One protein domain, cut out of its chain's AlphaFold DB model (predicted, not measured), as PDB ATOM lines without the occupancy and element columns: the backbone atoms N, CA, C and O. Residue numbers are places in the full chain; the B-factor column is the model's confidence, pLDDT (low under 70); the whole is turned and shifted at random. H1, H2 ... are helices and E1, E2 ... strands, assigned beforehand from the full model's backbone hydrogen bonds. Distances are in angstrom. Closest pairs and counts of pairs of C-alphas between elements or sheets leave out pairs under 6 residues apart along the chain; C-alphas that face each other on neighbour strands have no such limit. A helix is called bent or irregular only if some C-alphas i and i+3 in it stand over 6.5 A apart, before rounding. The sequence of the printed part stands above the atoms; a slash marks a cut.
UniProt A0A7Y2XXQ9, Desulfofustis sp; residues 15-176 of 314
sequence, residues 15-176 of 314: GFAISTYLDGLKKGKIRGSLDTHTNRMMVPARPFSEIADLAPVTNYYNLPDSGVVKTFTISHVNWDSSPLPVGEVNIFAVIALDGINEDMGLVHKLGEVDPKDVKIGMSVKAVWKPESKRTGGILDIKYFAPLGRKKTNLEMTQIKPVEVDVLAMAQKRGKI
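AT A GLANCE: This is residues 15 to 176 of the 314 residues of a protein of Desulfofustis sp (UniProt A0A7Y2XXQ9). A small, nearly closed barrel of five strands, E6 E5 E4 E7 E8, makes one lobe, and a twisted sheet of four strands, E2 E1 E3 E9, with H1 over one face makes the other. E3 runs on into E4 from one lobe to the other, and a long link leads to E10, which is apart from the other named elements. The printed part has 162 residues, with one named helix and ten named strands in the order H1 E1 E2 E3 E4 E5 E6 E7 E8 E9 E10; both sheets are antiparallel. The class is mostly strand, with under half of the residues in named elements. The whole is compact, with a radius of gyration of the C-alphas of 16.9 A, and spans 48 by 39 by 34 A.

HOW THE PARTS SIT: The larger sheet runs E6, residues 106 to 110, E5, 90 to 97, E4, 66 to 75, E7, 123 to 128, and E8, 141 to 146. It is a folded sheet, bent back on itself, in which E6 and E5 face E7 and E8 with E4 as the hinge; E4 bends by 72 degrees at residue 70. The closest C-alphas of the edge strands E6 and E8 are those of Lys 109 and Tyr 143, 4.8 A apart. E4 E5 E6 form a meander, each strand the antiparallel neighbour of the one before, and with E7, which is the antiparallel neighbour of E4, a Greek key. N 73 and O 92 of the hairpin E4 and E5 are 2.8 A apart, within hydrogen-bond range, as are N 93 and O 108 of E5 and E6, 2.9 A, N 67 and O 124 of E4 and E7, 3.0 A, and N 127 and O 143 of E7 and E8, 2.8 A. The smaller sheet runs E2, residues 40 to 42, E1, 30 to 35, E3, 59 to 63, and E9, 157 to 159. Within hydrogen-bond range are N 35 and O 40, 2.9 A, N 32 and O 61, 3.0 A, and N 62 and O 157, 2.8 A. H1, residues 15 to 26, is on one face of it, making two layers, a helix over a sheet, at a height over the sheet of 9.3 A; it runs along the strands, at 7 degrees to E1 on the local plane. The closest C-alphas of H1 and E1 are those of Tyr 21 and Arg 31, 5.2 A apart. In H1 every O i to N i+4 pair is within hydrogen-bond range.

IN THESE COORDINATES: H1 begins at C-alpha 15, (96.303, 88.696, 78.631), and is 16.5 A long. E4 is 23.1 A long from C-alpha 66 at (120.119, 86.603, 89.523), and E5 is 20.9 A. E1 is 16.7 A, E7 16.5 A and E8 14.2 A. E10, residues 171 to 176, is 15.8 A, ends at C-alpha 176, (101.190, 104.618, 65.947), and pairs with no named strand.

THE WHOLE: The C-alphas of His 37 and Val 86, 50.4 A apart, are the two farthest apart. The printed part has no cut. The links E2 to E3, E4 to E5, E6 to E7, E7 to E8 and E9 to E10 are long. The mean pLDDT of the printed part is 92.0; residues 149 and 151 are under 70.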
ATOM      1  N   GLY A  15      96.610  90.121  78.474       88.00
ATOM      2  CA  GLY A  15      96.303  88.696  78.631       88.00
ATOM      3  C   GLY A  15      96.787  88.138  79.979       88.00
ATOM      4  O   GLY A  15      97.440  88.822  80.771       88.00
ATOM      5  N   PHE A  16      96.485  86.871  80.268       89.88
ATOM      6  CA  PHE A  16      96.785  86.277  81.580       89.88
ATOM      7  C   PHE A  16      98.289  86.065  81.832       89.88
ATOM      8  O   PHE A  16      98.763  86.291  82.946       89.88
ATOM      9  N   ALA A  17      99.064  85.681  80.812       93.75
ATOM     10  CA  ALA A  17     100.493  85.398  80.960       93.75
ATOM     11  C   ALA A  17     101.315  86.661  81.266       93.75
ATOM     12  O   ALA A  17     102.060  86.690  82.251       93.75
ATOM     13  N   ILE A  18     101.131  87.738  80.490       93.38
ATOM     14  CA  ILE A  18     101.810  89.012  80.772       93.38
ATOM     15  C   ILE A  18     101.249  89.631  82.049       93.38
ATOM     16  O   ILE A  18     102.034  90.122  82.853       93.38
ATOM     17  N   SER A  19      99.942  89.546  82.320       93.06
ATOM     18  CA  SER A  19      99.398  90.009  83.609       93.06
ATOM     19  C   SER A  19     100.050  89.288  84.795       93.06
ATOM     20  O   SER A  19     100.442  89.929  85.770       93.06
ATOM     21  N   THR A  20     100.269  87.975  84.682       94.75
ATOM     22  CA  THR A  20     100.999  87.178  85.680       94.75
ATOM     23  C   THR A  20     102.444  87.649  85.833       94.75
ATOM     24  O   THR A  20     102.928  87.777  86.959       94.75
ATOM     25  N   TYR A  21     103.130  87.938  84.726       95.56
ATOM     26  CA  TYR A  21     104.490  88.473  84.732       95.56
ATOM     27  C   TYR A  21     104.574  89.846  85.416       95.56
ATOM     28  O   TYR A  21     105.377  90.035  86.331       95.56
ATOM     29  N   LEU A  22     103.707  90.783  85.026       94.94
ATOM     30  CA  LEU A  22     103.668  92.149  85.549       94.94
ATOM     31  C   LEU A  22     103.276  92.193  87.038       94.94
ATOM     32  O   LEU A  22     103.886  92.941  87.803       94.94
ATOM     33  N   ASP A  23     102.340  91.350  87.490       95.12
ATOM     34  CA  ASP A  23     102.048  91.177  88.925       95.12
ATOM     35  C   ASP A  23     103.281  90.681  89.698       95.12
ATOM     36  O   ASP A  23     103.542  91.125  90.819       95.12
ATOM     37  N   GLY A  24     104.082  89.806  89.083       96.06
ATOM     38  CA  GLY A  24     105.363  89.372  89.636       96.06
ATOM     39  C   GLY A  24     106.294  90.550  89.881       96.06
ATOM     40  O   GLY A  24     106.785  90.719  90.998       96.06
ATOM     41  N   LEU A  25     106.471  91.411  88.877       97.12
ATOM     42  CA  LEU A  25     107.336  92.589  88.984       97.12
ATOM     43  C   LEU A  25     106.883  93.528  90.107       97.12
ATOM     44  O   LEU A  25     107.713  93.987  90.896       97.12
ATOM     45  N   LYS A  26     105.565  93.720  90.259       96.12
ATOM     46  CA  LYS A  26     104.993  94.494  91.371       96.12
ATOM     47  C   LYS A  26     105.381  93.908  92.734       96.12
ATOM     48  O   LYS A  26     105.693  94.647  93.664       96.12
ATOM     49  N   LYS A  27     105.432  92.579  92.835       96.44
ATOM     50  CA  LYS A  27     105.813  91.815  94.037       96.44
ATOM     51  C   LYS A  27     107.326  91.605  94.187       96.44
ATOM     52  O   LYS A  27     107.756  90.936  95.122       96.44
ATOM     53  N   GLY A  28     108.150  92.177  93.306       96.44
ATOM     54  CA  GLY A  28     109.604  91.983  93.330       96.44
ATOM     55  C   GLY A  28     110.031  90.562  92.952       96.44
ATOM     56  O   GLY A  28     110.955  90.014  93.550       96.44
ATOM     57  N   LYS A  29     109.311  89.937  92.017       96.44
ATOM     58  CA  LYS A  29     109.569  88.589  91.503       96.44
ATOM     59  C   LYS A  29     109.631  88.617  89.982       96.44
ATOM     60  O   LYS A  29     108.789  89.230  89.333       96.44
ATOM     61  N   ILE A  30     110.595  87.911  89.404       96.75
ATOM     62  CA  ILE A  30     110.576  87.605  87.973       96.75
ATOM     63  C   ILE A  30     109.776  86.320  87.803       96.75
ATOM     64  O   ILE A  30     109.958  85.376  88.569       96.75
ATOM     65  N   ARG A  31     108.858  86.286  86.837       96.12
ATOM     66  CA  ARG A  31     108.039  85.104  86.563       96.12
ATOM     67  C   ARG A  31     108.237  84.625  85.138       96.12
ATOM     68  O   ARG A  31     108.341  85.432  84.218       96.12
ATOM     69  N   GLY A  32     108.259  83.315  84.977       95.81
ATOM     70  CA  GLY A  32     108.312  82.663  83.678       95.81
ATOM     71  C   GLY A  32     107.237  81.604  83.551       95.81
ATOM     72  O   GLY A  32     106.515  81.302  84.505       95.81
ATOM     73  N   SER A  33     107.142  81.052  82.353       96.06
ATOM     74  CA  SER A  33     106.244  79.954  82.017       96.06
ATOM     75  C   SER A  33     107.059  78.786  81.468       96.06
ATOM     76  O   SER A  33     107.854  78.986  80.548       96.06
ATOM     77  N   LEU A  34     106.868  77.590  82.022       95.31
ATOM     78  CA  LEU A  34     107.542  76.366  81.593       95.31
ATOM     79  C   LEU A  34     106.677  75.625  80.578       95.31
ATOM     80  O   LEU A  34     105.595  75.142  80.923       95.31
ATOM     81  N   ASP A  35     107.181  75.485  79.358       94.56
ATOM     82  CA  ASP A  35     106.627  74.541  78.396       94.56
ATOM     83  C   ASP A  35     107.075  73.120  78.763       94.56
ATOM     84  O   ASP A  35     108.253  72.787  78.679       94.56
ATOM     85  N   THR A  36     106.134  72.268  79.169       93.50
ATOM     86  CA  THR A  36     106.413  70.876  79.553       93.50
ATOM     87  C   THR A  36     106.669  69.949  78.369       93.50
ATOM     88  O   THR A  36     107.197  68.861  78.576       93.50
ATOM     89  N   HIS A  37     106.321  70.347  77.142       92.56
ATOM     90  CA  HIS A  37     106.587  69.549  75.944       92.56
ATOM     91  C   HIS A  37     108.055  69.637  75.528       92.56
ATOM     92  O   HIS A  37     108.658  68.643  75.134       92.56
ATOM     93  N   THR A  38     108.631  70.835  75.637       91.69
ATOM     94  CA  THR A  38     110.016  71.123  75.226       91.69
ATOM     95  C   THR A  38     110.963  71.312  76.407       91.69
ATOM     96  O   THR A  38     112.165  71.469  76.215       91.69
ATOM     97  N   ASN A  39     110.420  71.289  77.628       91.69
ATOM     98  CA  ASN A  39     111.101  71.600  78.883       91.69
ATOM     99  C   ASN A  39     111.716  73.014  78.924       91.69
ATOM    100  O   ASN A  39     112.636  73.264  79.695       91.69
ATOM    101  N   ARG A  40     111.197  73.944  78.108       92.62
ATOM    102  CA  ARG A  40     111.739  75.298  77.947       92.62
ATOM    103  C   ARG A  40     111.129  76.284  78.931       92.62
ATOM    104  O   ARG A  40     109.912  76.490  78.936       92.62
ATOM    105  N   MET A  41     111.966  76.970  79.709       94.81
ATOM    106  CA  MET A  41     111.526  78.075  80.563       94.81
ATOM    107  C   MET A  41     111.523  79.390  79.778       94.81
ATOM    108  O   MET A  41     112.547  79.825  79.257       94.81
ATOM    109  N   MET A  42     110.370  80.055  79.710       94.81
ATOM    110  CA  MET A  42     110.188  81.285  78.938       94.81
ATOM    111  C   MET A  42     110.046  82.512  79.835       94.81
ATOM    112  O   MET A  42     109.217  82.535  80.746       94.81
ATOM    113  N   VAL A  43     110.842  83.546  79.542       94.50
ATOM    114  CA  VAL A  43     110.811  84.851  80.219       94.50
ATOM    115  C   VAL A  43     110.905  85.963  79.171       94.50
ATOM    116  O   VAL A  43     111.874  85.974  78.412       94.50
ATOM    117  N   PRO A  44     109.955  86.916  79.116       93.50
ATOM    118  CA  PRO A  44     108.726  87.009  79.917       93.50
ATOM    119  C   PRO A  44     107.800  85.794  79.764       93.50
ATOM    120  O   PRO A  44     107.901  85.059  78.783       93.50
ATOM    121  N   ALA A  45     106.907  85.589  80.736       94.56
ATOM    122  CA  ALA A  45     105.961  84.476  80.711       94.56
ATOM    123  C   ALA A  45     105.030  84.552  79.484       94.56
ATOM    124  O   ALA A  45     104.528  85.627  79.144       94.56
ATOM    125  N   ARG A  46     104.788  83.408  78.834       94.38
ATOM    126  CA  ARG A  46     103.979  83.268  77.616       94.38
ATOM    127  C   ARG A  46     102.844  82.256  77.821       94.38
ATOM    128  O   ARG A  46     103.027  81.296  78.565       94.38
ATOM    129  N   PRO A  47     101.693  82.439  77.149       94.81
ATOM    130  CA  PRO A  47     100.560  81.524  77.263       94.81
ATOM    131  C   PRO A  47     100.625  80.333  76.295       94.81
ATOM    132  O   PRO A  47      99.782  79.447  76.383       94.81
ATOM    133  N   PHE A  48     101.588  80.308  75.372       95.19
ATOM    134  CA  PHE A  48     101.803  79.226  74.413       95.19
ATOM    135  C   PHE A  48     103.289  79.111  74.048       95.19
ATOM    136  O   PHE A  48     104.071  80.027  74.326       95.19
ATOM    137  N   SER A  49     103.657  78.001  73.409       93.81
ATOM    138  CA  SER A  49     105.007  77.730  72.911       93.81
ATOM    139  C   SER A  49     105.047  77.748  71.384       93.81
ATOM    140  O   SER A  49     104.360  76.972  70.725       93.81
ATOM    141  N   GLU A  50     105.865  78.625  70.798       92.81
ATOM    142  CA  GLU A  50     105.994  78.754  69.339       92.81
ATOM    143  C   GLU A  50     106.686  77.559  68.673       92.81
ATOM    144  O   GLU A  50     106.521  77.333  67.479       92.81
ATOM    145  N   ILE A  51     107.466  76.799  69.444       92.81
ATOM    146  CA  ILE A  51     108.221  75.637  68.959       92.81
ATOM    147  C   ILE A  51     107.456  74.319  69.136       92.81
ATOM    148  O   ILE A  51     107.822  73.322  68.522       92.81
ATOM    149  N   ALA A  52     106.403  74.311  69.959       93.50
ATOM    150  CA  ALA A  52     105.552  73.150  70.213       93.50
ATOM    151  C   ALA A  52     104.172  73.328  69.560       93.50
ATOM    152  O   ALA A  52     103.156  73.146  70.218       93.50
ATOM    153  N   ASP A  53     104.143  73.739  68.288       94.06
ATOM    154  CA  ASP A  53     102.913  73.899  67.492       94.06
ATOM    155  C   ASP A  53     101.822  74.731  68.197       94.06
ATOM    156  O   ASP A  53     100.654  74.360  68.273       94.06
ATOM    157  N   LEU A  54     102.234  75.856  68.796       94.31
ATOM    158  CA  LEU A  54     101.363  76.763  69.553       94.31
ATOM    159  C   LEU A  54     100.647  76.099  70.744       94.31
ATOM    160  O   LEU A  54      99.619  76.603  71.205       94.31
ATOM    161  N   ALA A  55     101.201  75.007  71.286       94.69
ATOM    162  CA  ALA A  55     100.648  74.330  72.453       94.69
ATOM    163  C   ALA A  55     100.497  75.297  73.644       94.69
ATOM    164  O   ALA A  55     101.387  76.125  73.892       94.69
ATOM    165  N   PRO A  56      99.388  75.199  74.403       94.81
ATOM    166  CA  PRO A  56      99.129  76.075  75.534       94.81
ATOM    167  C   PRO A  56     100.120  75.816  76.672       94.81
ATOM    168  O   PRO A  56     100.416  74.675  77.021       94.81
ATOM    169  N   VAL A  57     100.582  76.891  77.309       95.38
ATOM    170  CA  VAL A  57     101.502  76.840  78.448       95.38
ATOM    171  C   VAL A  57     100.808  77.357  79.703       95.38
ATOM    172  O   VAL A  57     100.447  78.531  79.829       95.38
ATOM    173  N   THR A  58     100.633  76.446  80.658       92.75
ATOM    174  CA  THR A  58      99.842  76.661  81.878       92.75
ATOM    175  C   THR A  58     100.668  76.599  83.162       92.75
ATOM    176  O   THR A  58     100.157  76.920  84.234       92.75
ATOM    177  N   ASN A  59     101.951  76.239  83.076       95.25
ATOM    178  CA  ASN A  59     102.835  76.123  84.233       95.25
ATOM    179  C   ASN A  59     103.648  77.405  84.422       95.25
ATOM    180  O   ASN A  59     104.524  77.709  83.616       95.25
ATOM    181  N   TYR A  60     103.387  78.137  85.504       97.00
ATOM    182  CA  TYR A  60     104.055  79.401  85.817       97.00
ATOM    183  C   TYR A  60     104.941  79.254  87.045       97.00
ATOM    184  O   TYR A  60     104.591  78.547  87.989       97.00
ATOM    185  N   TYR A  61     106.079  79.944  87.049       96.69
ATOM    186  CA  TYR A  61     107.069  79.860  88.120       96.69
ATOM    187  C   TYR A  61     107.567  81.246  88.514       96.69
ATOM    188  O   TYR A  61     107.773  82.100  87.650       96.69
ATOM    189  N   ASN A  62     107.813  81.467  89.808       96.44
ATOM    190  CA  ASN A  62     108.752  82.506  90.219       96.44
ATOM    191  C   ASN A  62     110.166  82.003  89.944       96.44
ATOM    192  O   ASN A  62     110.496  80.863  90.270       96.44
ATOM    193  N   LEU A  63     110.979  82.881  89.380       95.38
ATOM    194  CA  LEU A  63     112.349  82.614  88.983       95.38
ATOM    195  C   LEU A  63     113.326  83.395  89.864       95.38
ATOM    196  O   LEU A  63     112.937  84.421  90.445       95.38
ATOM    197  N   PRO A  64     114.592  82.954  89.933       94.50
ATOM    198  CA  PRO A  64     115.663  83.755  90.497       94.50
ATOM    199  C   PRO A  64     115.754  85.122  89.815       94.50
ATOM    200  O   PRO A  64     115.497  85.279  88.621       94.50
ATOM    201  N   ASP A  65     116.141  86.126  90.593       95.19
ATOM    202  CA  ASP A  65     116.421  87.476  90.110       95.19
ATOM    203  C   ASP A  65     117.927  87.721  89.903       95.19
ATOM    204  O   ASP A  65     118.370  88.861  89.746       95.19
ATOM    205  N   SER A  66     118.711  86.641  89.903       95.50
ATOM    206  CA  SER A  66     120.119  86.603  89.523       95.50
ATOM    207  C   SER A  66     120.315  85.935  88.165       95.50
ATOM    208  O   SER A  66     119.433  85.243  87.654       95.50
ATOM    209  N   GLY A  67     121.463  86.201  87.556       94.81
ATOM    210  CA  GLY A  67     121.811  85.668  86.251       94.81
ATOM    211  C   GLY A  67     123.196  86.095  85.804       94.81
ATOM    212  O   GLY A  67     123.989  86.635  86.582       94.81
ATOM    213  N   VAL A  68     123.465  85.916  84.517       95.12
ATOM    214  CA  VAL A  68     124.710  86.329  83.868       95.12
ATOM    215  C   VAL A  68     124.450  87.271  82.698       95.12
ATOM    216  O   VAL A  68     123.455  87.155  81.978       95.12
ATOM    217  N   VAL A  69     125.369  88.213  82.483       97.25
ATOM    218  CA  VAL A  69     125.371  89.072  81.291       97.25
ATOM    219  C   VAL A  69     125.672  88.213  80.064       97.25
ATOM    220  O   VAL A  69     126.800  87.759  79.885       97.25
ATOM    221  N   LYS A  70     124.678  88.003  79.201       96.31
ATOM    222  CA  LYS A  70     124.827  87.241  77.952       96.31
ATOM    223  C   LYS A  70     125.464  88.080  76.847       96.31
ATOM    224  O   LYS A  70     126.330  87.614  76.119       96.31
ATOM    225  N   THR A  71     125.032  89.329  76.735       97.19
ATOM    226  CA  THR A  71     125.609  90.347  75.851       97.19
ATOM    227  C   THR A  71     125.241  91.730  76.379       97.19
ATOM    228  O   THR A  71     124.323  91.850  77.197       97.19
ATOM    229  N   PHE A  72     125.947  92.771  75.950       97.81
ATOM    230  CA  PHE A  72     125.698  94.141  76.386       97.81
ATOM    231  C   PHE A  72     126.052  95.168  75.312       97.81
ATOM    232  O   PHE A  72     126.781  94.886  74.363       97.81
ATOM    233  N   THR A  73     125.541  96.379  75.496       97.00
ATOM    234  CA  THR A  73     125.920  97.571  74.745       97.00
ATOM    235  C   THR A  73     126.184  98.724  75.705       97.00
ATOM    236  O   THR A  73     125.536  98.843  76.751       97.00
ATOM    237  N   ILE A  74     127.141  99.573  75.341       96.25
ATOM    238  CA  ILE A  74     127.442 100.830  76.022       96.25
ATOM    239  C   ILE A  74     126.939 101.949  75.110       96.25
ATOM    240  O   ILE A  74     127.505 102.208  74.051       96.25
ATOM    241  N   SER A  75     125.840 102.588  75.509       95.00
ATOM    242  CA  SER A  75     125.220 103.680  74.760       95.00
ATOM    243  C   SER A  75     125.699 105.030  75.272       95.00
ATOM    244  O   SER A  75     125.529 105.352  76.448       95.00
ATOM    245  N   HIS A  76     126.217 105.844  74.356       94.50
ATOM    246  CA  HIS A  76     126.570 107.249  74.584       94.50
ATOM    247  C   HIS A  76     125.418 108.215  74.265       94.50
ATOM    248  O   HIS A  76     125.595 109.429  74.316       94.50
ATOM    249  N   VAL A  77     124.241 107.689  73.912       93.69
ATOM    250  CA  VAL A  77     123.051 108.475  73.567       93.69
ATOM    251  C   VAL A  77     121.842 108.063  74.407       93.69
ATOM    252  O   VAL A  77     121.764 106.941  74.931       93.69
ATOM    253  N   ASN A  78     120.903 108.993  74.535       87.81
ATOM    254  CA  ASN A  78     119.588 108.806  75.129       87.81
ATOM    255  C   ASN A  78     118.619 108.110  74.162       87.81
ATOM    256  O   ASN A  78     118.914 107.879  72.991       87.81
ATOM    257  N   TRP A  79     117.425 107.789  74.667       81.44
ATOM    258  CA  TRP A  79     116.351 107.151  73.895       81.44
ATOM    259  C   TRP A  79     115.842 108.012  72.725       81.44
ATOM    260  O   TRP A  79     115.337 107.472  71.746       81.44
ATOM    261  N   ASP A  80     115.986 109.334  72.818       86.88
ATOM    262  CA  ASP A  80     115.649 110.315  71.779       86.88
ATOM    263  C   ASP A  80     116.831 110.597  70.832       86.88
ATOM    264  O   ASP A  80     116.788 111.532  70.036       86.88
ATOM    265  N   SER A  81     117.891 109.784  70.909       89.12
ATOM    266  CA  SER A  81     119.159 109.942  70.186       89.12
ATOM    267  C   SER A  81     119.970 111.198  70.539       89.12
ATOM    268  O   SER A  81     120.981 111.467  69.887       89.12
ATOM    269  N   SER A  82     119.596 111.953  71.578       92.38
ATOM    270  CA  SER A  82     120.442 113.043  72.079       92.38
ATOM    271  C   SER A  82     121.717 112.492  72.742       92.38
ATOM    272  O   SER A  82     121.672 111.423  73.359       92.38
ATOM    273  N   PRO A  83     122.872 113.174  72.628       93.00
ATOM    274  CA  PRO A  83     124.104 112.725  73.270       93.00
ATOM    275  C   PRO A  83     124.006 112.825  74.797       93.00
ATOM    276  O   PRO A  83     123.425 113.768  75.337       93.00
ATOM    277  N   LEU A  84     124.605 111.861  75.493       92.69
ATOM    278  CA  LEU A  84     124.814 111.937  76.938       92.69
ATOM    279  C   LEU A  84     125.943 112.925  77.279       92.69
ATOM    280  O   LEU A  84     126.811 113.182  76.437       92.69
ATOM    281  N   PRO A  85     125.968 113.460  78.517       92.94
ATOM    282  CA  PRO A  85     127.103 114.227  79.015       92.94
ATOM    283  C   PRO A  85     128.426 113.469  78.848       92.94
ATOM    284  O   PRO A  85     128.482 112.242  78.947       92.94
ATOM    285  N   VAL A  86     129.513 114.203  78.601       87.88
ATOM    286  CA  VAL A  86     130.841 113.606  78.397       87.88
ATOM    287  C   VAL A  86     131.241 112.790  79.627       87.88
ATOM    288  O   VAL A  86     131.325 113.321  80.730       87.88
ATOM    289  N   GLY A  87     131.516 111.500  79.418       86.00
ATOM    290  CA  GLY A  87     131.879 110.554  80.478       86.00
ATOM    291  C   GLY A  87     130.706 109.742  81.035       86.00
ATOM    292  O   GLY A  87     130.946 108.753  81.724       86.00
ATOM    293  N   GLU A  88     129.462 110.087  80.699       91.06
ATOM    294  CA  GLU A  88     128.281 109.306  81.062       91.06
ATOM    295  C   GLU A  88     127.882 108.336  79.946       91.06
ATOM    296  O   GLU A  88     127.936 108.652  78.756       91.06
ATOM    297  N   VAL A  89     127.450 107.138  80.341       94.38
ATOM    298  CA  VAL A  89     126.936 106.116  79.425       94.38
ATOM    299  C   VAL A  89     125.766 105.366  80.050       94.38
ATOM    300  O   VAL A  89     125.693 105.187  81.265       94.38
ATOM    301  N   ASN A  90     124.867 104.867  79.206       94.31
ATOM    302  CA  ASN A  90     123.881 103.868  79.599       94.31
ATOM    303  C   ASN A  90     124.388 102.478  79.207       94.31
ATOM    304  O   ASN A  90     124.694 102.238  78.041       94.31
ATOM    305  N   ILE A  91     124.413 101.546  80.156       96.69
ATOM    306  CA  ILE A  91     124.787 100.155  79.893       96.69
ATOM    307  C   ILE A  91     123.504  99.328  79.844       96.69
ATOM    308  O   ILE A  91     122.775  99.244  80.835       96.69
ATOM    309  N   PHE A  92     123.223  98.719  78.696       97.06
ATOM    310  CA  PHE A  92     122.101  97.795  78.529       97.06
ATOM    311  C   PHE A  92     122.637  96.395  78.286       97.06
ATOM    312  O   PHE A  92     123.547  96.213  77.480       97.06
ATOM    313  N   ALA A  93     122.073  95.408  78.969       97.50
ATOM    314  CA  ALA A  93     122.510  94.027  78.891       97.50
ATOM    315  C   ALA A  93     121.323  93.087  78.695       97.50
ATOM    316  O   ALA A  93     120.222  93.341  79.182       97.50
ATOM    317  N   VAL A  94     121.571  91.982  77.998       97.50
ATOM    318  CA  VAL A  94     120.688  90.816  77.986       97.50
ATOM    319  C   VAL A  94     121.115  89.921  79.143       97.50
ATOM    320  O   VAL A  94     122.241  89.423  79.148       97.50
ATOM    321  N   ILE A  95     120.234  89.727  80.119       96.94
ATOM    322  CA  ILE A  95     120.493  88.895  81.296       96.94
ATOM    323  C   ILE A  95     119.894  87.508  81.080       96.94
ATOM    324  O   ILE A  95     118.676  87.381  80.939       96.94
ATOM    325  N   ALA A  96     120.740  86.481  81.064       95.69
ATOM    326  CA  ALA A  96     120.303  85.091  81.155       95.69
ATOM    327  C   ALA A  96     120.124  84.753  82.639       95.69
ATOM    328  O   ALA A  96     121.089  84.824  83.397       95.69
ATOM    329  N   LEU A  97     118.891  84.476  83.064       95.19
ATOM    330  CA  LEU A  97     118.580  84.225  84.474       95.19
ATOM    331  C   LEU A  97     119.060  82.839  84.898       95.19
ATOM    332  O   LEU A  97     119.001  81.885  84.122       95.19
ATOM    333  N   ASP A  98     119.505  82.732  86.145       92.62
ATOM    334  CA  ASP A  98     119.983  81.465  86.678       92.62
ATOM    335  C   ASP A  98     118.852  80.422  86.726       92.62
ATOM    336  O   ASP A  98     117.710  80.729  87.072       92.62
ATOM    337  N   GLY A  99     119.181  79.169  86.403       86.75
ATOM    338  CA  GLY A  99     118.222  78.059  86.369       86.75
ATOM    339  C   GLY A  99     117.418  77.942  85.069       86.75
ATOM    340  O   GLY A  99     116.622  77.015  84.939       86.75
ATOM    341  N   ILE A 100     117.635  78.836  84.099       90.62
ATOM    342  CA  ILE A 100     117.075  78.729  82.746       90.62
ATOM    343  C   ILE A 100     118.139  78.140  81.819       90.62
ATOM    344  O   ILE A 100     119.197  78.738  81.633       90.62
ATOM    345  N   ASN A 101     117.863  76.969  81.245       77.56
ATOM    346  CA  ASN A 101     118.825  76.265  80.390       77.56
ATOM    347  C   ASN A 101     118.768  76.731  78.930       77.56
ATOM    348  O   ASN A 101     119.722  76.535  78.180       77.56
ATOM    349  N   GLU A 102     117.654  77.327  78.510       79.88
ATOM    350  CA  GLU A 102     117.432  77.729  77.128       79.88
ATOM    351  C   GLU A 102     117.874  79.171  76.870       79.88
ATOM    352  O   GLU A 102     118.005  79.990  77.781       79.88
ATOM    353  N   ASP A 103     118.048  79.508  75.591       81.19
ATOM    354  CA  ASP A 103     118.403  80.850  75.142       81.19
ATOM    355  C   ASP A 103     117.239  81.845  75.318       81.19
ATOM    356  O   ASP A 103     116.604  82.289  74.362       81.19
ATOM    357  N   MET A 104     116.983  82.225  76.569       89.88
ATOM    358  CA  MET A 104     116.133  83.342  76.961       89.88
ATOM    359  C   MET A 104     116.970  84.469  77.557       89.88
ATOM    360  O   MET A 104     118.095  84.274  78.022       89.88
ATOM    361  N   GLY A 105     116.429  85.682  77.518       89.62
ATOM    362  CA  GLY A 105     117.145  86.849  77.993       89.62
ATOM    363  C   GLY A 105     116.216  87.990  78.356       89.62
ATOM    364  O   GLY A 105     115.295  88.318  77.610       89.62
ATOM    365  N   LEU A 106     116.492  88.620  79.493       95.12
ATOM    366  CA  LEU A 106     115.830  89.845  79.908       95.12
ATOM    367  C   LEU A 106     116.720  91.039  79.566       95.12
ATOM    368  O   LEU A 106     117.803  91.184  80.127       95.12
ATOM    369  N   VAL A 107     116.269  91.898  78.653       96.88
ATOM    370  CA  VAL A 107     116.969  93.156  78.365       96.88
ATOM    371  C   VAL A 107     116.725  94.128  79.512       96.88
ATOM    372  O   VAL A 107     115.576  94.478  79.782       96.88
ATOM    373  N   HIS A 108     117.787  94.590  80.169       97.56
ATOM    374  CA  HIS A 108     117.671  95.615  81.206       97.56
ATOM    375  C   HIS A 108     118.942  96.448  81.386       97.56
ATOM    376  O   HIS A 108     119.991  96.142  80.818       97.56
ATOM    377  N   LYS A 109     118.855  97.521  82.182       96.88
ATOM    378  CA  LYS A 109     120.026  98.337  82.539       96.88
ATOM    379  C   LYS A 109     120.961  97.588  83.486       96.88
ATOM    380  O   LYS A 109     120.494  96.950  84.431       96.88
ATOM    381  N   LEU A 110     122.262  97.753  83.273       97.50
ATOM    382  CA  LEU A 110     123.311  97.373  84.214       97.50
ATOM    383  C   LEU A 110     123.769  98.624  84.981       97.50
ATOM    384  O   LEU A 110     123.951  99.686  84.389       97.50
ATOM    385  N   GLY A 111     123.904  98.511  86.297       95.31
ATOM    386  CA  GLY A 111     124.329  99.584  87.193       95.31
ATOM    387  C   GLY A 111     125.396  99.100  88.166       95.31
ATOM    388  O   GLY A 111     125.712  97.915  88.201       95.31
ATOM    389  N   GLU A 112     125.946 100.022  88.959       95.38
ATOM    390  CA  GLU A 112     126.980  99.716  89.966       95.38
ATOM    391  C   GLU A 112     128.223  99.022  89.371       95.38
ATOM    392  O   GLU A 112     128.859  98.186  90.009       95.38
ATOM    393  N   VAL A 113     128.567  99.369  88.128       94.88
ATOM    394  CA  VAL A 113     129.725  98.840  87.402       94.88
ATOM    395  C   VAL A 113     130.312  99.920  86.498       94.88
ATOM    396  O   VAL A 113     129.567 100.674  85.869       94.88
ATOM    397  N   ASP A 114     131.642 100.003  86.438       94.50
ATOM    398  CA  ASP A 114     132.325 100.852  85.463       94.50
ATOM    399  C   ASP A 114     132.135 100.253  84.055       94.50
ATOM    400  O   ASP A 114     132.288  99.038  83.888       94.50
ATOM    401  N   PRO A 115     131.826 101.059  83.023       94.38
ATOM    402  CA  PRO A 115     131.696 100.577  81.646       94.38
ATOM    403  C   PRO A 115     132.877  99.725  81.160       94.38
ATOM    404  O   PRO A 115     132.676  98.800  80.373       94.38
ATOM    405  N   LYS A 116     134.098 100.003  81.634       95.00
ATOM    406  CA  LYS A 116     135.323  99.264  81.278       95.00
ATOM    407  C   LYS A 116     135.400  97.877  81.916       95.00
ATOM    408  O   LYS A 116     136.123  97.018  81.416       95.00
ATOM    409  N   ASP A 117     134.657  97.657  82.996       95.69
ATOM    410  CA  ASP A 117     134.659  96.402  83.747       95.69
ATOM    411  C   ASP A 117     133.558  95.434  83.298       95.69
ATOM    412  O   ASP A 117     133.576  94.263  83.692       95.69
ATOM    413  N   VAL A 118     132.619  95.882  82.455       96.25
ATOM    414  CA  VAL A 118     131.518  95.052  81.945       96.25
ATOM    415  C   VAL A 118     132.051  93.947  81.039       96.25
ATOM    416  O   VAL A 118     132.809  94.189  80.099       96.25
ATOM    417  N   LYS A 119     131.637  92.707  81.312       96.31
ATOM    418  CA  LYS A 119     132.074  91.515  80.577       96.31
ATOM    419  C   LYS A 119     130.915  90.549  80.389       96.31
ATOM    420  O   LYS A 119     130.075  90.392  81.275       96.31
ATOM    421  N   ILE A 120     130.907  89.861  79.250       96.94
ATOM    422  CA  ILE A 120     130.042  88.696  79.037       96.94
ATOM    423  C   ILE A 120     130.391  87.631  80.088       96.94
ATOM    424  O   ILE A 120     131.561  87.427  80.411       96.94
ATOM    425  N   GLY A 121     129.370  86.988  80.651       95.00
ATOM    426  CA  GLY A 121     129.488  86.015  81.737       95.00
ATOM    427  C   GLY A 121     129.541  86.624  83.143       95.00
ATOM    428  O   GLY A 121     129.587  85.881  84.118       95.00
ATOM    429  N   MET A 122     129.515  87.956  83.284       95.25
ATOM    430  CA  MET A 122     129.464  88.611  84.595       95.25
ATOM    431  C   MET A 122     128.185  88.224  85.346       95.25
ATOM    432  O   MET A 122     127.086  88.444  84.839       95.25
ATOM    433  N   SER A 123     128.328  87.699  86.566       96.19
ATOM    434  CA  SER A 123     127.198  87.407  87.455       96.19
ATOM    435  C   SER A 123     126.581  88.690  87.997       96.19
ATOM    436  O   SER A 123     127.280  89.559  88.527       96.19
ATOM    437  N   VAL A 124     125.261  88.786  87.906       96.81
ATOM    438  CA  VAL A 124     124.491  89.973  88.266       96.81
ATOM    439  C   VAL A 124     123.233  89.608  89.043       96.81
ATOM    440  O   VAL A 124     122.763  88.471  89.007       96.81
ATOM    441  N   LYS A 125     122.669  90.589  89.743       96.69
ATOM    442  CA  LYS A 125     121.403  90.460  90.462       96.69
ATOM    443  C   LYS A 125     120.550  91.712  90.315       96.69
ATOM    444  O   LYS A 125     121.074  92.825  90.305       96.69
ATOM    445  N   ALA A 126     119.240  91.526  90.209       97.31
ATOM    446  CA  ALA A 126     118.278  92.608  90.130       97.31
ATOM    447  C   ALA A 126     118.298  93.464  91.405       97.31
ATOM    448  O   ALA A 126     118.191  92.970  92.529       97.31
ATOM    449  N   VAL A 127     118.375  94.778  91.218       97.62
ATOM    450  CA  VAL A 127     118.143  95.774  92.260       97.62
ATOM    451  C   VAL A 127     116.751  96.343  92.048       97.62
ATOM    452  O   VAL A 127     116.481  97.050  91.076       97.62
ATOM    453  N   TRP A 128     115.842  96.018  92.958       98.12
ATOM    454  CA  TRP A 128     114.438  96.406  92.867       98.12
ATOM    455  C   TRP A 128     114.193  97.797  93.449       98.12
ATOM    456  O   TRP A 128     114.829  98.212  94.421       98.12
ATOM    457  N   LYS A 129     113.198  98.508  92.912       98.19
ATOM    458  CA  LYS A 129     112.617  99.668  93.599       98.19
ATOM    459  C   LYS A 129     112.049  99.252  94.969       98.19
ATOM    460  O   LYS A 129     111.689  98.081  95.143       98.19
ATOM    461  N   PRO A 130     111.900 100.193  95.922       97.50
ATOM    462  CA  PRO A 130     111.110  99.959  97.130       97.50
ATOM    463  C   PRO A 130     109.706  99.471  96.773       97.50
ATOM    464  O   PRO A 130     109.133  99.946  95.793       97.50
ATOM    465  N   GLU A 131     109.153  98.554  97.565       96.56
ATOM    466  CA  GLU A 131     107.866  97.898  97.286       96.56
ATOM    467  C   GLU A 131     106.727  98.895  97.030       96.56
ATOM    468  O   GLU A 131     106.003  98.761  96.047       96.56
ATOM    469  N   SER A 132     106.654  99.972  97.815       96.50
ATOM    470  CA  SER A 132     105.651 101.038  97.669       96.50
ATOM    471  C   SER A 132     105.720 101.818  96.350       96.50
ATOM    472  O   SER A 132     104.783 102.538  96.016       96.50
ATOM    473  N   LYS A 133     106.821 101.702  95.596       96.88
ATOM    474  CA  LYS A 133     107.034 102.386  94.310       96.88
ATOM    475  C   LYS A 133     106.907 101.458  93.100       96.88
ATOM    476  O   LYS A 133     107.185 101.903  91.985       96.88
ATOM    477  N   ARG A 134     106.553 100.185  93.301       97.44
ATOM    478  CA  ARG A 134     106.416  99.210  92.213       97.44
ATOM    479  C   ARG A 134     105.017  99.272  91.612       97.44
ATOM    480  O   ARG A 134     104.020  99.277  92.334       97.44
ATOM    481  N   THR A 135     104.938  99.314  90.286       94.56
ATOM    482  CA  THR A 135     103.676  99.513  89.550       94.56
ATOM    483  C   THR A 135     103.262  98.314  88.698       94.56
ATOM    484  O   THR A 135     102.225  98.369  88.047       94.56
ATOM    485  N   GLY A 136     104.050  97.240  88.685       92.62
ATOM    486  CA  GLY A 136     103.897  96.116  87.766       92.62
ATOM    487  C   GLY A 136     104.454  96.421  86.379       92.62
ATOM    488  O   GLY A 136     103.818  96.122  85.378       92.62
ATOM    489  N   GLY A 137     105.615  97.076  86.302       93.62
ATOM    490  CA  GLY A 137     106.297  97.378  85.039       93.62
ATOM    491  C   GLY A 137     107.751  96.919  85.055       93.62
ATOM    492  O   GLY A 137     108.338  96.775  86.121       93.62
ATOM    493  N   ILE A 138     108.371  96.736  83.881       94.81
ATOM    494  CA  ILE A 138     109.775  96.276  83.790       94.81
ATOM    495  C   ILE A 138     110.756  97.176  84.560       94.81
ATOM    496  O   ILE A 138     111.745  96.709  85.114       94.81
ATOM    497  N   LEU A 139     110.429  98.466  84.681       96.00
ATOM    498  CA  LEU A 139     111.206  99.445  85.437       96.00
ATOM    499  C   LEU A 139     111.030  99.343  86.963       96.00
ATOM    500  O   LEU A 139     111.564 100.183  87.685       96.00
ATOM    501  N   ASP A 140     110.267  98.379  87.477       97.81
ATOM    502  CA  ASP A 140     110.271  98.043  88.907       97.81
ATOM    503  C   ASP A 140     111.595  97.396  89.323       97.81
ATOM    504  O   ASP A 140     112.044  97.575  90.459       97.81
ATOM    505  N   ILE A 141     112.270  96.745  88.373       98.12
ATOM    506  CA  ILE A 141     113.705  96.493  88.442       98.12
ATOM    507  C   ILE A 141     114.395  97.818  88.097       98.12
ATOM    508  O   ILE A 141     114.232  98.350  87.000       98.12
ATOM    509  N   LYS A 142     115.172  98.382  89.022       97.56
ATOM    510  CA  LYS A 142     115.896  99.643  88.797       97.56
ATOM    511  C   LYS A 142     117.055  99.434  87.816       97.56
ATOM    512  O   LYS A 142     117.225 100.224  86.893       97.56
ATOM    513  N   TYR A 143     117.813  98.363  88.024       97.81
ATOM    514  CA  TYR A 143     118.905  97.855  87.186       97.81
ATOM    515  C   TYR A 143     119.330  96.476  87.713       97.81
ATOM    516  O   TYR A 143     118.880  96.053  88.777       97.81
ATOM    517  N   PHE A 144     120.204  95.785  86.992       98.00
ATOM    518  CA  PHE A 144     120.995  94.677  87.522       98.00
ATOM    519  C   PHE A 144     122.356  95.203  87.988       98.00
ATOM    520  O   PHE A 144     122.920  96.083  87.342       98.00
ATOM    521  N   ALA A 145     122.872  94.693  89.102       97.25
ATOM    522  CA  ALA A 145     124.181  95.049  89.649       97.25
ATOM    523  C   ALA A 145     125.091  93.812  89.718       97.25
ATOM    524  O   ALA A 145     124.571  92.704  89.902       97.25
ATOM    525  N   PRO A 146     126.424  93.957  89.596       96.56
ATOM    526  CA  PRO A 146     127.355  92.849  89.774       96.56
ATOM    527  C   PRO A 146     127.177  92.154  91.129       96.56
ATOM    528  O   PRO A 146     127.182  92.784  92.185       96.56
ATOM    529  N   LEU A 147     127.054  90.828  91.109       91.69
ATOM    530  CA  LEU A 147     126.840  90.020  92.314       91.69
ATOM    531  C   LEU A 147     128.159  89.677  93.043       91.69
ATOM    532  O   LEU A 147     128.165  89.345  94.234       91.69
ATOM    533  N   GLY A 148     129.295  89.774  92.346       81.31
ATOM    534  CA  GLY A 148     130.607  89.376  92.862       81.31
ATOM    535  C   GLY A 148     130.691  87.867  93.135       81.31
ATOM    536  O   GLY A 148     130.134  87.065  92.396       81.31
ATOM    537  N   ARG A 149     131.383  87.460  94.213       69.56
ATOM    538  CA  ARG A 149     131.532  86.037  94.613       69.56
ATOM    539  C   ARG A 149     130.353  85.473  95.423       69.56
ATOM    540  O   ARG A 149     130.435  84.347  95.914       69.56
ATOM    541  N   LYS A 150     129.286  86.244  95.643       71.62
ATOM    542  CA  LYS A 150     128.161  85.811  96.482       71.62
ATOM    543  C   LYS A 150     127.306  84.802  95.716       71.62
ATOM    544  O   LYS A 150     126.857  85.096  94.617       71.62
ATOM    545  N   LYS A 151     127.054  83.632  96.308       66.69
ATOM    546  CA  LYS A 151     126.074  82.680  95.769       66.69
ATOM    547  C   LYS A 151     124.660  83.134  96.130       66.69
ATOM    548  O   LYS A 151     124.411  83.544  97.265       66.69
ATOM    549  N   THR A 152     123.750  83.061  95.170       73.75
ATOM    550  CA  THR A 152     122.313  83.294  95.350       73.75
ATOM    551  C   THR A 152     121.565  81.975  95.480       73.75
ATOM    552  O   THR A 152     122.036  80.930  95.035       73.75
ATOM    553  N   ASN A 153     120.406  82.024  96.136       71.69
ATOM    554  CA  ASN A 153     119.500  80.887  96.186       71.69
ATOM    555  C   ASN A 153     118.754  80.779  94.848       71.69
ATOM    556  O   ASN A 153     118.174  81.767  94.397       71.69
ATOM    557  N   LEU A 154     118.783  79.599  94.232       81.44
ATOM    558  CA  LEU A 154     118.233  79.328  92.898       81.44
ATOM    559  C   LEU A 154     116.807  78.763  92.957       81.44
ATOM    560  O   LEU A 154     116.412  77.947  92.130       81.44
ATOM    561  N   GLU A 155     116.031  79.164  93.960       83.75
ATOM    562  CA  GLU A 155     114.686  78.634  94.159       83.75
ATOM    563  C   GLU A 155     113.736  79.040  93.030       83.75
ATOM    564  O   GLU A 155     113.412  80.216  92.842       83.75
ATOM    565  N   MET A 156     113.233  78.028  92.327       91.44
ATOM    566  CA  MET A 156     112.123  78.140  91.391       91.44
ATOM    567  C   MET A 156     110.874  77.574  92.055       91.44
ATOM    568  O   MET A 156     110.858  76.426  92.491       91.44
ATOM    569  N   THR A 157     109.816  78.379  92.144       94.94
ATOM    570  CA  THR A 157     108.571  77.976  92.819       94.94
ATOM    571  C   THR A 157     107.402  78.075  91.864       94.94
ATOM    572  O   THR A 157     107.181  79.129  91.269       94.94
ATOM    573  N   GLN A 158     106.655  76.981  91.709       96.06
ATOM    574  CA  GLN A 158     105.458  76.980  90.877       96.06
ATOM    575  C   GLN A 158     104.388  77.879  91.502       96.06
ATOM    576  O   GLN A 158     104.202  77.906  92.721       96.06
ATOM    577  N   ILE A 159     103.678  78.617  90.659       96.00
ATOM    578  CA  ILE A 159     102.593  79.510  91.048       96.00
ATOM    579  C   ILE A 159     101.372  79.276  90.167       96.00
ATOM    580  O   ILE A 159     101.471  78.781  89.043       96.00
ATOM    581  N   LYS A 160     100.214  79.708  90.662       93.75
ATOM    582  CA  LYS A 160      99.038  79.889  89.815       93.75
ATOM    583  C   LYS A 160      99.155  81.218  89.053       93.75
ATOM    584  O   LYS A 160      99.604  82.201  89.654       93.75
ATOM    585  N   PRO A 161      98.777  81.265  87.764       91.38
ATOM    586  CA  PRO A 161      98.674  82.523  87.040       91.38
ATOM    587  C   PRO A 161      97.595  83.416  87.661       91.38
ATOM    588  O   PRO A 161      96.707  82.948  88.374       91.38
ATOM    589  N   VAL A 162      97.693  84.714  87.398       89.38
ATOM    590  CA  VAL A 162      96.689  85.692  87.820       89.38
ATOM    591  C   VAL A 162      95.400  85.451  87.037       89.38
ATOM    592  O   VAL A 162      95.431  85.327  85.812       89.38
ATOM    593  N   GLU A 163      94.274  85.413  87.746       85.12
ATOM    594  CA  GLU A 163      92.951  85.423  87.126       85.12
ATOM    595  C   GLU A 163      92.687  86.796  86.506       85.12
ATOM    596  O   GLU A 163      92.904  87.833  87.136       85.12
ATOM    597  N   VAL A 164      92.251  86.799  85.249       80.94
ATOM    598  CA  VAL A 164      91.960  88.019  84.493       80.94
ATOM    599  C   VAL A 164      90.491  88.044  84.099       80.94
ATOM    600  O   VAL A 164      89.975  87.084  83.534       80.94
ATOM    601  N   ASP A 165      89.840  89.167  84.386       79.38
ATOM    602  CA  ASP A 165      88.531  89.517  83.842       79.38
ATOM    603  C   ASP A 165      88.743  90.313  82.550       79.38
ATOM    604  O   ASP A 165      89.458  91.319  82.547       79.38
ATOM    605  N   VAL A 166      88.124  89.861  81.460       71.00
ATOM    606  CA  VAL A 166      88.241  90.457  80.122       71.00
ATOM    607  C   VAL A 166      87.822  91.930  80.125       71.00
ATOM    608  O   VAL A 166      88.430  92.735  79.428       71.00
ATOM    609  N   LEU A 167      86.833  92.308  80.941       72.56
ATOM    610  CA  LEU A 167      86.323  93.681  80.991       72.56
ATOM    611  C   LEU A 167      87.194  94.619  81.839       72.56
ATOM    612  O   LEU A 167      87.157  95.833  81.646       72.56
ATOM    613  N   ALA A 168      87.979  94.072  82.771       70.56
ATOM    614  CA  ALA A 168      88.784  94.840  83.725       70.56
ATOM    615  C   ALA A 168      90.299  94.688  83.507       70.56
ATOM    616  O   ALA A 168      91.101  95.169  84.317       70.56
ATOM    617  N   MET A 169      90.711  94.001  82.439       76.75
ATOM    618  CA  MET A 169      92.112  93.680  82.216       76.75
ATOM    619  C   MET A 169      92.950  94.941  81.999       76.75
ATOM    620  O   MET A 169      92.555  95.894  81.328       76.75
ATOM    621  N   ALA A 170      94.151  94.943  82.578       80.31
ATOM    622  CA  ALA A 170      95.080  96.042  82.386       80.31
ATOM    623  C   ALA A 170      95.466  96.154  80.904       80.31
ATOM    624  O   ALA A 170      95.972  95.201  80.306       80.31
ATOM    625  N   GLN A 171      95.275  97.350  80.354       81.00
ATOM    626  CA  GLN A 171      95.574  97.675  78.967       81.00
ATOM    627  C   GLN A 171      96.760  98.618  78.868       81.00
ATOM    628  O   GLN A 171      96.850  99.623  79.585       81.00
ATOM    629  N   LYS A 172      97.648  98.348  77.912       79.62
ATOM    630  CA  LYS A 172      98.664  99.310  77.508       79.62
ATOM    631  C   LYS A 172      98.169 100.099  76.306       79.62
ATOM    632  O   LYS A 172      98.091  99.589  75.194       79.62
ATOM    633  N   ARG A 173      97.851 101.371  76.541       82.19
ATOM    634  CA  ARG A 173      97.526 102.313  75.467       82.19
ATOM    635  C   ARG A 173      98.788 102.683  74.698       82.19
ATOM    636  O   ARG A 173      99.820 102.976  75.308       82.19
ATOM    637  N   GLY A 174      98.682 102.693  73.379       80.25
ATOM    638  CA  GLY A 174      99.744 103.069  72.464       80.25
ATOM    639  C   GLY A 174      99.232 103.956  71.335       80.25
ATOM    640  O   GLY A 174      98.028 104.093  71.109       80.25
ATOM    641  N   LYS A 175     100.182 104.579  70.641       82.62
ATOM    642  CA  LYS A 175      99.943 105.411  69.465       82.62
ATOM    643  C   LYS A 175     100.895 104.986  68.358       82.62
ATOM    644  O   LYS A 175     102.084 104.805  68.620       82.62
ATOM    645  N   ILE A 176     100.377 104.843  67.144       79.12
ATOM    646  CA  ILE A 176     101.190 104.618  65.947       79.12
ATOM    647  C   ILE A 176     101.296 105.963  65.221       79.12
ATOM    648  O   ILE A 176     100.288 106.445  64.706       79.12
TER     649      ILE A 176